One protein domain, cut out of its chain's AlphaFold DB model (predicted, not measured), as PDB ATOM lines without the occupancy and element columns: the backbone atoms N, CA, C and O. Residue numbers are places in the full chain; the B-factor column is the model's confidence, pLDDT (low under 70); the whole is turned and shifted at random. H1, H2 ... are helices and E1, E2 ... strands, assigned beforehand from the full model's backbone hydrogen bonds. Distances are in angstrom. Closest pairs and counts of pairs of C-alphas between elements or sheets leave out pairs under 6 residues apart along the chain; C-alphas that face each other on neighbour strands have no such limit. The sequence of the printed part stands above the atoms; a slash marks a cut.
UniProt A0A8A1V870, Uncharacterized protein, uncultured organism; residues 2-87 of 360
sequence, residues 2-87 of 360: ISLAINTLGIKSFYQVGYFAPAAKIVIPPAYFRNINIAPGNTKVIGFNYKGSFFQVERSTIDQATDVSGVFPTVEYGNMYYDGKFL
ATOM      1  N   ILE A   2     176.175 176.160 122.467       39.88
ATOM      2  CA  ILE A   2     175.607 177.112 123.452       39.88
ATOM      3  C   ILE A   2     176.637 178.132 124.002       39.88
ATOM      4  O   ILE A   2     176.293 179.289 124.222       39.88
ATOM      5  N   SER A   3     177.920 177.763 124.151       41.97
ATOM      6  CA  SER A   3     178.946 178.674 124.703       41.97
ATOM      7  C   SER A   3     179.313 179.849 123.788       41.97
ATOM      8  O   SER A   3     179.683 180.911 124.287       41.97
ATOM      9  N   LEU A   4     179.195 179.679 122.465       38.22
ATOM     10  CA  LEU A   4     179.457 180.746 121.496       38.22
ATOM     11  C   LEU A   4     178.311 181.770 121.499       38.22
ATOM     12  O   LEU A   4     178.556 182.962 121.407       38.22
ATOM     13  N   ALA A   5     177.062 181.329 121.671       44.31
ATOM     14  CA  ALA A   5     175.912 182.230 121.722       44.31
ATOM     15  C   ALA A   5     175.937 183.132 122.969       44.31
ATOM     16  O   ALA A   5     175.740 184.335 122.854       44.31
ATOM     17  N   ILE A   6     176.243 182.593 124.152       50.97
ATOM     18  CA  ILE A   6     176.242 183.389 125.393       50.97
ATOM     19  C   ILE A   6     177.385 184.418 125.401       50.97
ATOM     20  O   ILE A   6     177.154 185.584 125.720       50.97
ATOM     21  N   ASN A   7     178.596 184.022 124.988       47.03
ATOM     22  CA  ASN A   7     179.763 184.911 125.010       47.03
ATOM     23  C   ASN A   7     179.819 185.890 123.824       47.03
ATOM     24  O   ASN A   7     180.313 187.000 123.995       47.03
ATOM     25  N   THR A   8     179.321 185.509 122.641       47.03
ATOM     26  CA  THR A   8     179.397 186.349 121.431       47.03
ATOM     27  C   THR A   8     178.152 187.221 121.233       47.03
ATOM     28  O   THR A   8     178.270 188.307 120.676       47.03
ATOM     29  N   LEU A   9     176.966 186.800 121.706       47.25
ATOM     30  CA  LEU A   9     175.712 187.572 121.580       47.25
ATOM     31  C   LEU A   9     175.310 188.310 122.867       47.25
ATOM     32  O   LEU A   9     174.340 189.061 122.856       47.25
ATOM     33  N   GLY A  10     176.022 188.105 123.984       48.06
ATOM     34  CA  GLY A  10     175.730 188.785 125.249       48.06
ATOM     35  C   GLY A  10     174.353 188.444 125.829       48.06
ATOM     36  O   GLY A  10     173.733 189.299 126.465       48.06
ATOM     37  N   ILE A  11     173.857 187.223 125.595       53.88
ATOM     38  CA  ILE A  11     172.549 186.776 126.092       53.88
ATOM     39  C   ILE A  11     172.579 186.788 127.623       53.88
ATOM     40  O   ILE A  11     173.211 185.947 128.263       53.88
ATOM     41  N   LYS A  12     171.887 187.767 128.209       61.59
ATOM     42  CA  LYS A  12     171.656 187.869 129.650       61.59
ATOM     43  C   LYS A  12     170.565 186.871 130.028       61.59
ATOM     44  O   LYS A  12     169.494 186.885 129.430       61.59
ATOM     45  N   SER A  13     170.841 186.024 131.014       71.50
ATOM     46  CA  SER A  13     169.862 185.093 131.582       71.50
ATOM     47  C   SER A  13     169.613 185.425 133.049       71.50
ATOM     48  O   SER A  13     170.504 185.939 133.732       71.50
ATOM     49  N   PHE A  14     168.411 185.121 133.530       78.44
ATOM     50  CA  PHE A  14     168.065 185.222 134.941       78.44
ATOM     51  C   PHE A  14     168.330 183.880 135.617       78.44
ATOM     52  O   PHE A  14     167.839 182.846 135.173       78.44
ATOM     53  N   TYR A  15     169.104 183.914 136.699       85.62
ATOM     54  CA  TYR A  15     169.352 182.759 137.551       85.62
ATOM     55  C   TYR A  15     168.634 182.989 138.870       85.62
ATOM     56  O   TYR A  15     168.906 183.976 139.558       85.62
ATOM     57  N   GLN A  16     167.708 182.102 139.225       89.06
ATOM     58  CA  GLN A  16     167.023 182.207 140.503       89.06
ATOM     59  C   GLN A  16     168.006 181.943 141.648       89.06
ATOM     60  O   GLN A  16     168.790 180.993 141.612       89.06
ATOM     61  N   VAL A  17     167.947 182.804 142.664       90.00
ATOM     62  CA  VAL A  17     168.778 182.715 143.872       90.00
ATOM     63  C   VAL A  17     168.039 181.961 144.973       90.00
ATOM     64  O   VAL A  17     168.648 181.157 145.662       90.00
ATOM     65  N   GLY A  18     166.727 182.159 145.116       90.81
ATOM     66  CA  GLY A  18     165.907 181.455 146.099       90.81
ATOM     67  C   GLY A  18     164.439 181.867 146.049       90.81
ATOM     68  O   GLY A  18     164.086 182.839 145.383       90.81
ATOM     69  N   TYR A  19     163.612 181.128 146.787       89.44
ATOM     70  CA  TYR A  19     162.216 181.456 147.075       89.44
ATOM     71  C   TYR A  19     162.095 181.726 148.570       89.44
ATOM     72  O   TYR A  19     162.637 180.959 149.367       89.44
ATOM     73  N   PHE A  20     161.402 182.801 148.931       89.69
ATOM     74  CA  PHE A  20     161.307 183.284 150.305       89.69
ATOM     75  C   PHE A  20     159.858 183.632 150.628       89.69
ATOM     76  O   PHE A  20     159.147 184.181 149.781       89.69
ATOM     77  N   ALA A  21     159.428 183.344 151.855       88.31
ATOM     78  CA  ALA A  21     158.126 183.787 152.332       88.31
ATOM     79  C   ALA A  21     158.057 185.331 152.357       88.31
ATOM     80  O   ALA A  21     159.058 185.984 152.679       88.31
ATOM     81  N   PRO A  22     156.897 185.942 152.046       87.25
ATOM     82  CA  PRO A  22     156.745 187.391 152.108       87.25
ATOM     83  C   PRO A  22     157.021 187.932 153.515       87.25
ATOM     84  O   PRO A  22     156.420 187.491 154.492       87.25
ATOM     85  N   ALA A  23     157.898 188.929 153.612       88.94
ATOM     86  CA  ALA A  23     158.224 189.608 154.860       88.94
ATOM     87  C   ALA A  23     158.570 191.079 154.602       88.94
ATOM     88  O   ALA A  23     159.000 191.442 153.507       88.94
ATOM     89  N   ALA A  24     158.445 191.926 155.629       90.44
ATOM     90  CA  ALA A  24     158.859 193.331 155.551       90.44
ATOM     91  C   ALA A  24     160.369 193.488 155.274       90.44
ATOM     92  O   ALA A  24     160.802 194.483 154.698       90.44
ATOM     93  N   LYS A  25     161.171 192.495 155.679       92.56
ATOM     94  CA  LYS A  25     162.602 192.398 155.393       92.56
ATOM     95  C   LYS A  25     162.968 190.939 155.152       92.56
ATOM     96  O   LYS A  25     162.724 190.100 156.012       92.56
ATOM     97  N   ILE A  26     163.613 190.670 154.022       90.31
ATOM     98  CA  ILE A  26     164.184 189.362 153.689       90.31
ATOM     99  C   ILE A  26     165.705 189.487 153.787       90.31
ATOM    100  O   ILE A  26     166.304 190.382 153.189       90.31
ATOM    101  N   VAL A  27     166.332 188.610 154.569       91.75
ATOM    102  CA  VAL A  27     167.792 188.498 154.659       91.75
ATOM    103  C   VAL A  27     168.190 187.228 153.930       91.75
ATOM    104  O   VAL A  27     167.804 186.146 154.351       91.75
ATOM    105  N   ILE A  28     168.948 187.364 152.843       91.44
ATOM    106  CA  ILE A  28     169.376 186.232 152.016       91.44
ATOM    107  C   ILE A  28     170.785 185.807 152.453       91.44
ATOM    108  O   ILE A  28     171.725 186.591 152.290       91.44
ATOM    109  N   PRO A  29     170.970 184.590 152.997       92.81
ATOM    110  CA  PRO A  29     172.290 184.086 153.351       92.81
ATOM    111  C   PRO A  29     173.232 184.000 152.136       92.81
ATOM    112  O   PRO A  29     172.787 183.647 151.040       92.81
ATOM    113  N   PRO A  30     174.554 184.202 152.316       91.94
ATOM    114  CA  PRO A  30     175.532 184.067 151.232       91.94
ATOM    115  C   PRO A  30     175.495 182.712 150.506       91.94
ATOM    116  O   PRO A  30     175.839 182.643 149.328       91.94
ATOM    117  N   ALA A  31     175.050 181.648 151.186       94.75
ATOM    118  CA  ALA A  31     174.888 180.311 150.613       94.75
ATOM    119  C   ALA A  31     173.990 180.296 149.363       94.75
ATOM    120  O   ALA A  31     174.323 179.621 148.392       94.75
ATOM    121  N   TYR A  32     172.907 181.083 149.327       93.62
ATOM    122  CA  TYR A  32     172.005 181.139 148.166       93.62
ATOM    123  C   TYR A  32     172.710 181.698 146.921       93.62
ATOM    124  O   TYR A  32     172.445 181.275 145.803       93.62
ATOM    125  N   PHE A  33     173.679 182.601 147.096       90.81
ATOM    126  CA  PHE A  33     174.484 183.113 145.984       90.81
ATOM    127  C   PHE A  33     175.596 182.143 145.557       90.81
ATOM    128  O   PHE A  33     176.154 182.301 144.483       90.81
ATOM    129  N   ARG A  34     175.921 181.112 146.342       91.44
ATOM    130  CA  ARG A  34     176.758 179.996 145.865       91.44
ATOM    131  C   ARG A  34     175.938 178.924 145.156       91.44
ATOM    132  O   ARG A  34     176.478 178.187 144.341       91.44
ATOM    133  N   ASN A  35     174.644 178.833 145.448       92.44
ATOM    134  CA  ASN A  35     173.753 177.782 144.970       92.44
ATOM    135  C   ASN A  35     172.581 178.433 144.237       92.44
ATOM    136  O   ASN A  35     171.503 178.608 144.793       92.44
ATOM    137  N   ILE A  36     172.827 178.830 142.995       89.69
ATOM    138  CA  ILE A  36     171.813 179.389 142.099       89.69
ATOM    139  C   ILE A  36     171.214 178.290 141.215       89.69
ATOM    140  O   ILE A  36     171.802 177.212 141.069       89.69
ATOM    141  N   ASN A  37     170.069 178.571 140.590       87.38
ATOM    142  CA  ASN A  37     169.419 177.662 139.648       87.38
ATOM    143  C   ASN A  37     170.223 177.508 138.347       87.38
ATOM    144  O   ASN A  37     169.969 178.180 137.347       87.38
ATOM    145  N   ILE A  38     171.220 176.633 138.369       79.56
ATOM    146  CA  ILE A  38     171.981 176.208 137.195       79.56
ATOM    147  C   ILE A  38     171.589 174.781 136.842       79.56
ATOM    148  O   ILE A  38     171.322 173.964 137.723       79.56
ATOM    149  N   ALA A  39     171.567 174.470 135.545       69.50
ATOM    150  CA  ALA A  39     171.227 173.123 135.108       69.50
ATOM    151  C   ALA A  39     172.187 172.089 135.744       69.50
ATOM    152  O   ALA A  39     173.407 172.309 135.727       69.50
ATOM    153  N   PRO A  40     171.660 170.985 136.306       63.62
ATOM    154  CA  PRO A  40     172.473 169.966 136.963       63.62
ATOM    155  C   PRO A  40     173.489 169.330 136.001       63.62
ATOM    156  O   PRO A  40     173.207 169.158 134.818       63.62
ATOM    157  N   GLY A  41     174.672 168.975 136.513       55.84
ATOM    158  CA  GLY A  41     175.743 168.324 135.749       55.84
ATOM    159  C   GLY A  41     176.662 169.284 134.982       55.84
ATOM    160  O   GLY A  41     177.643 168.851 134.380       55.84
ATOM    161  N   ASN A  42     176.401 170.595 135.023       60.59
ATOM    162  CA  ASN A  42     177.318 171.583 134.463       60.59
ATOM    163  C   ASN A  42     178.571 171.720 135.337       60.59
ATOM    164  O   ASN A  42     178.568 172.415 136.349       60.59
ATOM    165  N   THR A  43     179.681 171.124 134.897       53.16
ATOM    166  CA  THR A  43     180.993 171.248 135.564       53.16
ATOM    167  C   THR A  43     181.641 172.623 135.394       53.16
ATOM    168  O   THR A  43     182.671 172.918 135.999       53.16
ATOM    169  N   LYS A  44     181.053 173.472 134.549       58.38
ATOM    170  CA  LYS A  44     181.441 174.864 134.333       58.38
ATOM    171  C   LYS A  44     180.178 175.692 134.171       58.38
ATOM    172  O   LYS A  44     179.364 175.408 133.293       58.38
ATOM    173  N   VAL A  45     180.045 176.756 134.954       62.81
ATOM    174  CA  VAL A  45     179.001 177.760 134.731       62.81
ATOM    175  C   VAL A  45     179.464 178.674 133.594       62.81
ATOM    176  O   VAL A  45     180.011 179.754 133.806       62.81
ATOM    177  N   ILE A  46     179.357 178.186 132.358       57.78
ATOM    178  CA  ILE A  46     179.817 178.928 131.182       57.78
ATOM    179  C   ILE A  46     178.931 180.167 131.001       57.78
ATOM    180  O   ILE A  46     177.734 180.046 130.766       57.78
ATOM    181  N   GLY A  47     179.541 181.354 131.070       59.09
ATOM    182  CA  GLY A  47     178.882 182.626 130.756       59.09
ATOM    183  C   GLY A  47     178.126 183.287 131.912       59.09
ATOM    184  O   GLY A  47     177.508 184.328 131.702       59.09
ATOM    185  N   PHE A  48     178.188 182.744 133.133       72.81
ATOM    186  CA  PHE A  48     177.683 183.442 134.315       72.81
ATOM    187  C   PHE A  48     178.777 184.297 134.960       72.81
ATOM    188  O   PHE A  48     179.891 183.835 135.206       72.81
ATOM    189  N   ASN A  49     178.447 185.553 135.251       74.31
ATOM    190  CA  ASN A  49     179.316 186.484 135.955       74.31
ATOM    191  C   ASN A  49     178.456 187.420 136.809       74.31
ATOM    192  O   ASN A  49     177.464 187.957 136.321       74.31
ATOM    193  N   TYR A  50     178.874 187.641 138.055       79.62
ATOM    194  CA  TYR A  50     178.261 188.596 138.979       79.62
ATOM    195  C   TYR A  50     178.558 190.068 138.649       79.62
ATOM    196  O   TYR A  50     177.892 190.983 139.140       79.62
ATOM    197  N   LYS A  51     179.599 190.335 137.853       78.81
ATOM    198  CA  LYS A  51     179.994 191.696 137.488       78.81
ATOM    199  C   LYS A  51     178.939 192.321 136.574       78.81
ATOM    200  O   LYS A  51     178.700 191.837 135.472       78.81
ATOM    201  N   GLY A  52     178.362 193.441 137.013       77.25
ATOM    202  CA  GLY A  52     177.334 194.154 136.249       77.25
ATOM    203  C   GLY A  52     175.979 193.441 136.228       77.25
ATOM    204  O   GLY A  52     175.143 193.755 135.378       77.25
ATOM    205  N   SER A  53     175.756 192.486 137.135       81.69
ATOM    206  CA  SER A  53     174.467 191.821 137.282       81.69
ATOM    207  C   SER A  53     173.411 192.758 137.865       81.69
ATOM    208  O   SER A  53     173.693 193.673 138.643       81.69
ATOM    209  N   PHE A  54     172.166 192.485 137.498       85.62
ATOM    210  CA  PHE A  54     170.983 193.103 138.070       85.62
ATOM    211  C   PHE A  54     170.335 192.109 139.033       85.62
ATOM    212  O   PHE A  54     170.165 190.941 138.689       85.62
ATOM    213  N   PHE A  55     170.007 192.558 140.238       88.19
ATOM    214  CA  PHE A  55     169.220 191.783 141.183       88.19
ATOM    215  C   PHE A  55     167.757 192.129 140.995       88.19
ATOM    216  O   PHE A  55     167.377 193.288 141.154       88.19
ATOM    217  N   GLN A  56     166.962 191.123 140.662       90.38
ATOM    218  CA  GLN A  56     165.525 191.244 140.498       90.38
ATOM    219  C   GLN A  56     164.832 190.521 141.650       90.38
ATOM    220  O   GLN A  56     165.190 189.391 141.984       90.38
ATOM    221  N   VAL A  57     163.832 191.172 142.228       91.50
ATOM    222  CA  VAL A  57     162.880 190.575 143.156       91.50
ATOM    223  C   VAL A  57     161.576 190.381 142.401       91.50
ATOM    224  O   VAL A  57     161.064 191.311 141.783       91.50
ATOM    225  N   GLU A  58     161.051 189.164 142.456       91.06
ATOM    226  CA  GLU A  58     159.721 188.831 141.965       91.06
ATOM    227  C   GLU A  58     158.812 188.586 143.168       91.06
ATOM    228  O   GLU A  58     159.144 187.806 144.062       91.06
ATOM    229  N   ARG A  59     157.657 189.247 143.185       90.19
ATOM    230  CA  ARG A  59     156.552 188.901 144.072       90.19
ATOM    231  C   ARG A  59     155.484 188.214 143.241       90.19
ATOM    232  O   ARG A  59     154.903 188.852 142.364       90.19
ATOM    233  N   SER A  60     155.220 186.951 143.551       87.19
ATOM    234  CA  SER A  60     154.216 186.149 142.864       87.19
ATOM    235  C   SER A  60     153.075 185.723 143.786       87.19
ATOM    236  O   SER A  60     153.280 185.428 144.966       87.19
ATOM    237  N   THR A  61     151.862 185.701 143.239       87.50
ATOM    238  CA  THR A  61     150.701 184.996 143.799       87.50
ATOM    239  C   THR A  61     150.142 184.059 142.739       87.50
ATOM    240  O   THR A  61     150.209 184.368 141.550       87.50
ATOM    241  N   ILE A  62     149.640 182.900 143.162       84.06
ATOM    242  CA  ILE A  62     148.882 181.989 142.300       84.06
ATOM    243  C   ILE A  62     147.426 182.114 142.726       84.06
ATOM    244  O   ILE A  62     147.097 181.829 143.877       84.06
ATOM    245  N   ASP A  63     146.586 182.548 141.799       86.25
ATOM    246  CA  ASP A  63     145.165 182.781 142.002       86.25
ATOM    247  C   ASP A  63     144.356 181.821 141.116       86.25
ATOM    248  O   ASP A  63     144.817 181.372 140.061       86.25
ATOM    249  N   GLN A  64     143.145 181.471 141.549       87.69
ATOM    250  CA  GLN A  64     142.232 180.649 140.752       87.69
ATOM    251  C   GLN A  64     141.311 181.542 139.927       87.69
ATOM    252  O   GLN A  64     140.761 182.523 140.429       87.69
ATOM    253  N   ALA A  65     141.142 181.205 138.650       85.25
ATOM    254  CA  ALA A  65     140.166 181.868 137.803       85.25
ATOM    255  C   ALA A  65     138.749 181.555 138.305       85.25
ATOM    256  O   ALA A  65     138.414 180.399 138.573       85.25
ATOM    257  N   THR A  66     137.914 182.586 138.412       86.94
ATOM    258  CA  THR A  66     136.473 182.425 138.623       86.94
ATOM    259  C   THR A  66     135.776 182.256 137.272       86.94
ATOM    260  O   THR A  66     136.305 182.671 136.242       86.94
ATOM    261  N   ASP A  67     134.601 181.623 137.269       84.56
ATOM    262  CA  ASP A  67     133.731 181.507 136.083       84.56
ATOM    263  C   ASP A  67     134.360 180.777 134.880       84.56
ATOM    264  O   ASP A  67     134.098 181.083 133.714       84.56
ATOM    265  N   VAL A  68     135.193 179.771 135.160       83.31
ATOM    266  CA  VAL A  68     135.799 178.930 134.125       83.31
ATOM    267  C   VAL A  68     134.718 178.111 133.414       83.31
ATOM    268  O   VAL A  68     133.968 177.361 134.037       83.31
ATOM    269  N   SER A  69     134.666 178.225 132.087       81.50
ATOM    270  CA  SER A  69     133.841 177.387 131.214       81.50
ATOM    271  C   SER A  69     134.717 176.697 130.165       81.50
ATOM    272  O   SER A  69     135.760 177.216 129.771       81.50
ATOM    273  N   GLY A  70     134.309 175.506 129.716       77.06
ATOM    274  CA  GLY A  70     135.042 174.717 128.723       77.06
ATOM    275  C   GLY A  70     135.638 173.425 129.282       77.06
ATOM    276  O   GLY A  70     135.214 172.916 130.315       77.06
ATOM    277  N   VAL A  71     136.598 172.859 128.551       73.06
ATOM    278  CA  VAL A  71     137.134 171.507 128.805       73.06
ATOM    279  C   VAL A  71     138.068 171.413 130.016       73.06
ATOM    280  O   VAL A  71     138.341 170.311 130.481       73.06
ATOM    281  N   PHE A  72     138.550 172.545 130.535       68.94
ATOM    282  CA  PHE A  72     139.401 172.596 131.722       68.94
ATOM    283  C   PHE A  72     138.579 173.100 132.913       68.94
ATOM    284  O   PHE A  72     138.234 174.278 132.938       68.94
ATOM    285  N   PRO A  73     138.255 172.247 133.898       69.00
ATOM    286  CA  PRO A  73     137.356 172.607 134.999       69.00
ATOM    287  C   PRO A  73     138.005 173.527 136.045       69.00
ATOM    288  O   PRO A  73     137.331 174.020 136.945       69.00
ATOM    289  N   THR A  74     139.318 173.743 135.972       77.94
ATOM    290  CA  THR A  74     140.064 174.615 136.884       77.94
ATOM    291  C   THR A  74     141.206 175.265 136.117       77.94
ATOM    292  O   THR A  74     141.915 174.587 135.372       77.94
ATOM    293  N   VAL A  75     141.377 176.574 136.296       79.44
ATOM    294  CA  VAL A  75     142.479 177.350 135.716       79.44
ATOM    295  C   VAL A  75     143.131 178.151 136.835       79.44
ATOM    296  O   VAL A  75     142.471 178.937 137.512       79.44
ATOM    297  N   GLU A  76     144.428 177.942 137.027       82.81
ATOM    298  CA  GLU A  76     145.269 178.726 137.931       82.81
ATOM    299  C   GLU A  76     146.083 179.724 137.103       82.81
ATOM    300  O   GLU A  76     146.568 179.387 136.018       82.81
ATOM    301  N   TYR A  77     146.238 180.951 137.595       81.69
ATOM    302  CA  TYR A  77     147.062 181.972 136.955       81.69
ATOM    303  C   TYR A  77     147.974 182.655 137.973       81.69
ATOM    304  O   TYR A  77     147.637 182.801 139.145       81.69
ATOM    305  N   GLY A  78     149.167 183.039 137.521       84.50
ATOM    306  CA  GLY A  78     150.156 183.720 138.349       84.50
ATOM    307  C   GLY A  78     150.128 185.229 138.133       84.50
ATOM    308  O   GLY A  78     150.277 185.681 136.999       84.50
ATOM    309  N   ASN A  79     150.015 186.011 139.205       86.94
ATOM    310  CA  ASN A  79     150.271 187.450 139.182       86.94
ATOM    311  C   ASN A  79     151.708 187.701 139.640       86.94
ATOM    312  O   ASN A  79     152.055 187.369 140.770       86.94
ATOM    313  N   MET A  80     152.546 188.270 138.769       88.69
ATOM    314  CA  MET A  80     153.975 188.480 139.025       88.69
ATOM    315  C   MET A  80     154.328 189.964 138.925       88.69
ATOM    316  O   MET A  80     154.131 190.588 137.882       88.69
ATOM    317  N   TYR A  81     154.884 190.518 139.999       89.88
ATOM    318  CA  TYR A  81     155.403 191.884 140.050       89.88
ATOM    319  C   TYR A  81     156.917 191.850 140.206       89.88
ATOM    320  O   TYR A  81     157.435 191.115 141.047       89.88
ATOM    321  N   TYR A  82     157.610 192.675 139.429       90.00
ATOM    322  CA  TYR A  82     159.066 192.717 139.403       90.00
ATOM    323  C   TYR A  82     159.573 194.084 139.845       90.00
ATOM    324  O   TYR A  82     159.061 195.113 139.407       90.00
ATOM    325  N   ASP A  83     160.613 194.081 140.666       90.88
ATOM    326  CA  ASP A  83     161.436 195.251 140.967       90.88
ATOM    327  C   ASP A  83     162.906 194.819 140.990       90.88
ATOM    328  O   ASP A  83     163.213 193.627 141.062       90.88
ATOM    329  N   GLY A  84     163.849 195.751 140.917       89.19
ATOM    330  CA  GLY A  84     165.248 195.382 141.023       89.19
ATOM    331  C   GLY A  84     166.246 196.523 140.953       89.19
ATOM    332  O   GLY A  84     165.922 197.688 140.730       89.19
ATOM    333  N   LYS A  85     167.515 196.167 141.153       90.25
ATOM    334  CA  LYS A  85     168.629 197.112 141.188       90.25
ATOM    335  C   LYS A  85     169.923 196.465 140.711       90.25
ATOM    336  O   LYS A  85     170.165 195.283 140.937       90.25
ATOM    337  N   PHE A  86     170.802 197.256 140.098       86.50
ATOM    338  CA  PHE A  86     172.163 196.812 139.800       86.50
ATOM    339  C   PHE A  86     172.939 196.492 141.078       86.50
ATOM    340  O   PHE A  86     172.896 197.250 142.051       86.50
ATOM    341  N   LEU A  87     173.682 195.386 141.045       81.81
ATOM    342  CA  LEU A  87     174.590 195.007 142.116       81.81
ATOM    343  C   LEU A  87     176.022 195.402 141.775       81.81
ATOM    344  O   LEU A  87     176.523 195.155 140.677       81.81
TER     345      LEU A  87
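What this domain is: This is residues 2 to 87 of the 360 residues of an uncharacterized protein of uncultured organism (UniProt A0A8A1V870). A long two-stranded hairpin, E1 and E2, reaches out from a loose gathering of long links and two short helices, H1 and H2, which lie toward the end where E1 begins and E2 ends. At the far end of the hairpin the link from E1 to E2 makes a loop, of which residues 68 to 73 stick out. The printed part has 86 residues, with H1, H2, E1 and E2 in that order along the chain, and the sheet has the order E1 - E2, antiparallel. The class is mixed, helices and strands, but under half of the residues are in named elements. The whole is only just loose, close to extended, with a radius of gyration of the C-alphas of 17.6 A and spans of 47 by 35 by 24 A.

Where its parts are: Strand E1, residues 54 to 64, measures 31.4 A from C-alpha 54 at (170.983, 193.103, 138.070) to C-alpha 64 at (142.232, 180.649, 140.752). Strand E2, residues 76 to 86, measures 32.5 A and ends with C-alpha 86 at (172.163, 196.812, 139.800). Helix H1, residues 2 to 9, measures 10.6 A and begins with C-alpha 2 at (175.607, 177.112, 123.452). Helix H2, residues 30 to 34, measures 6.8 A.

How they stand to each other: E1 and E2 form a hairpin and are antiparallel, with 165 degrees between their N-to-C directions. C-alphas 54 and 86 face each other at 4.3 A, and C-alphas 64 and 76 face each other at 4.6 A. Within hydrogen-bond range across the pair are, for instance, N 55 and O 85 at 2.8 A and N 77 and O 63 at 2.9 A. H1 is apart from E1 and from E2. H2 is apart from E2, and H1 and H2 are apart. In H1 and H2 every O i to N i+4 pair is within hydrogen-bond range.

The domain as a whole: The two C-alphas farthest apart are those of Lys 51 and Gly 70, at 48.8 A, and the C-alphas of Ile 2 and Leu 87 are 25.9 A apart. The links from H1 to H2, with 20 residues, from H2 to E1, with 19, and from E1 to E2, with 11, are long. Residues 39 to 45 stand free, as do residues 68 to 73; without these stretches the body spans 48 by 30 by 20 A. The printed part has no cut. Its mean pLDDT is 78.1, and residues 2 to 12, 39 to 47 and 72 to 73 are under 70; the mean is 45 in H1 and 93 in H2.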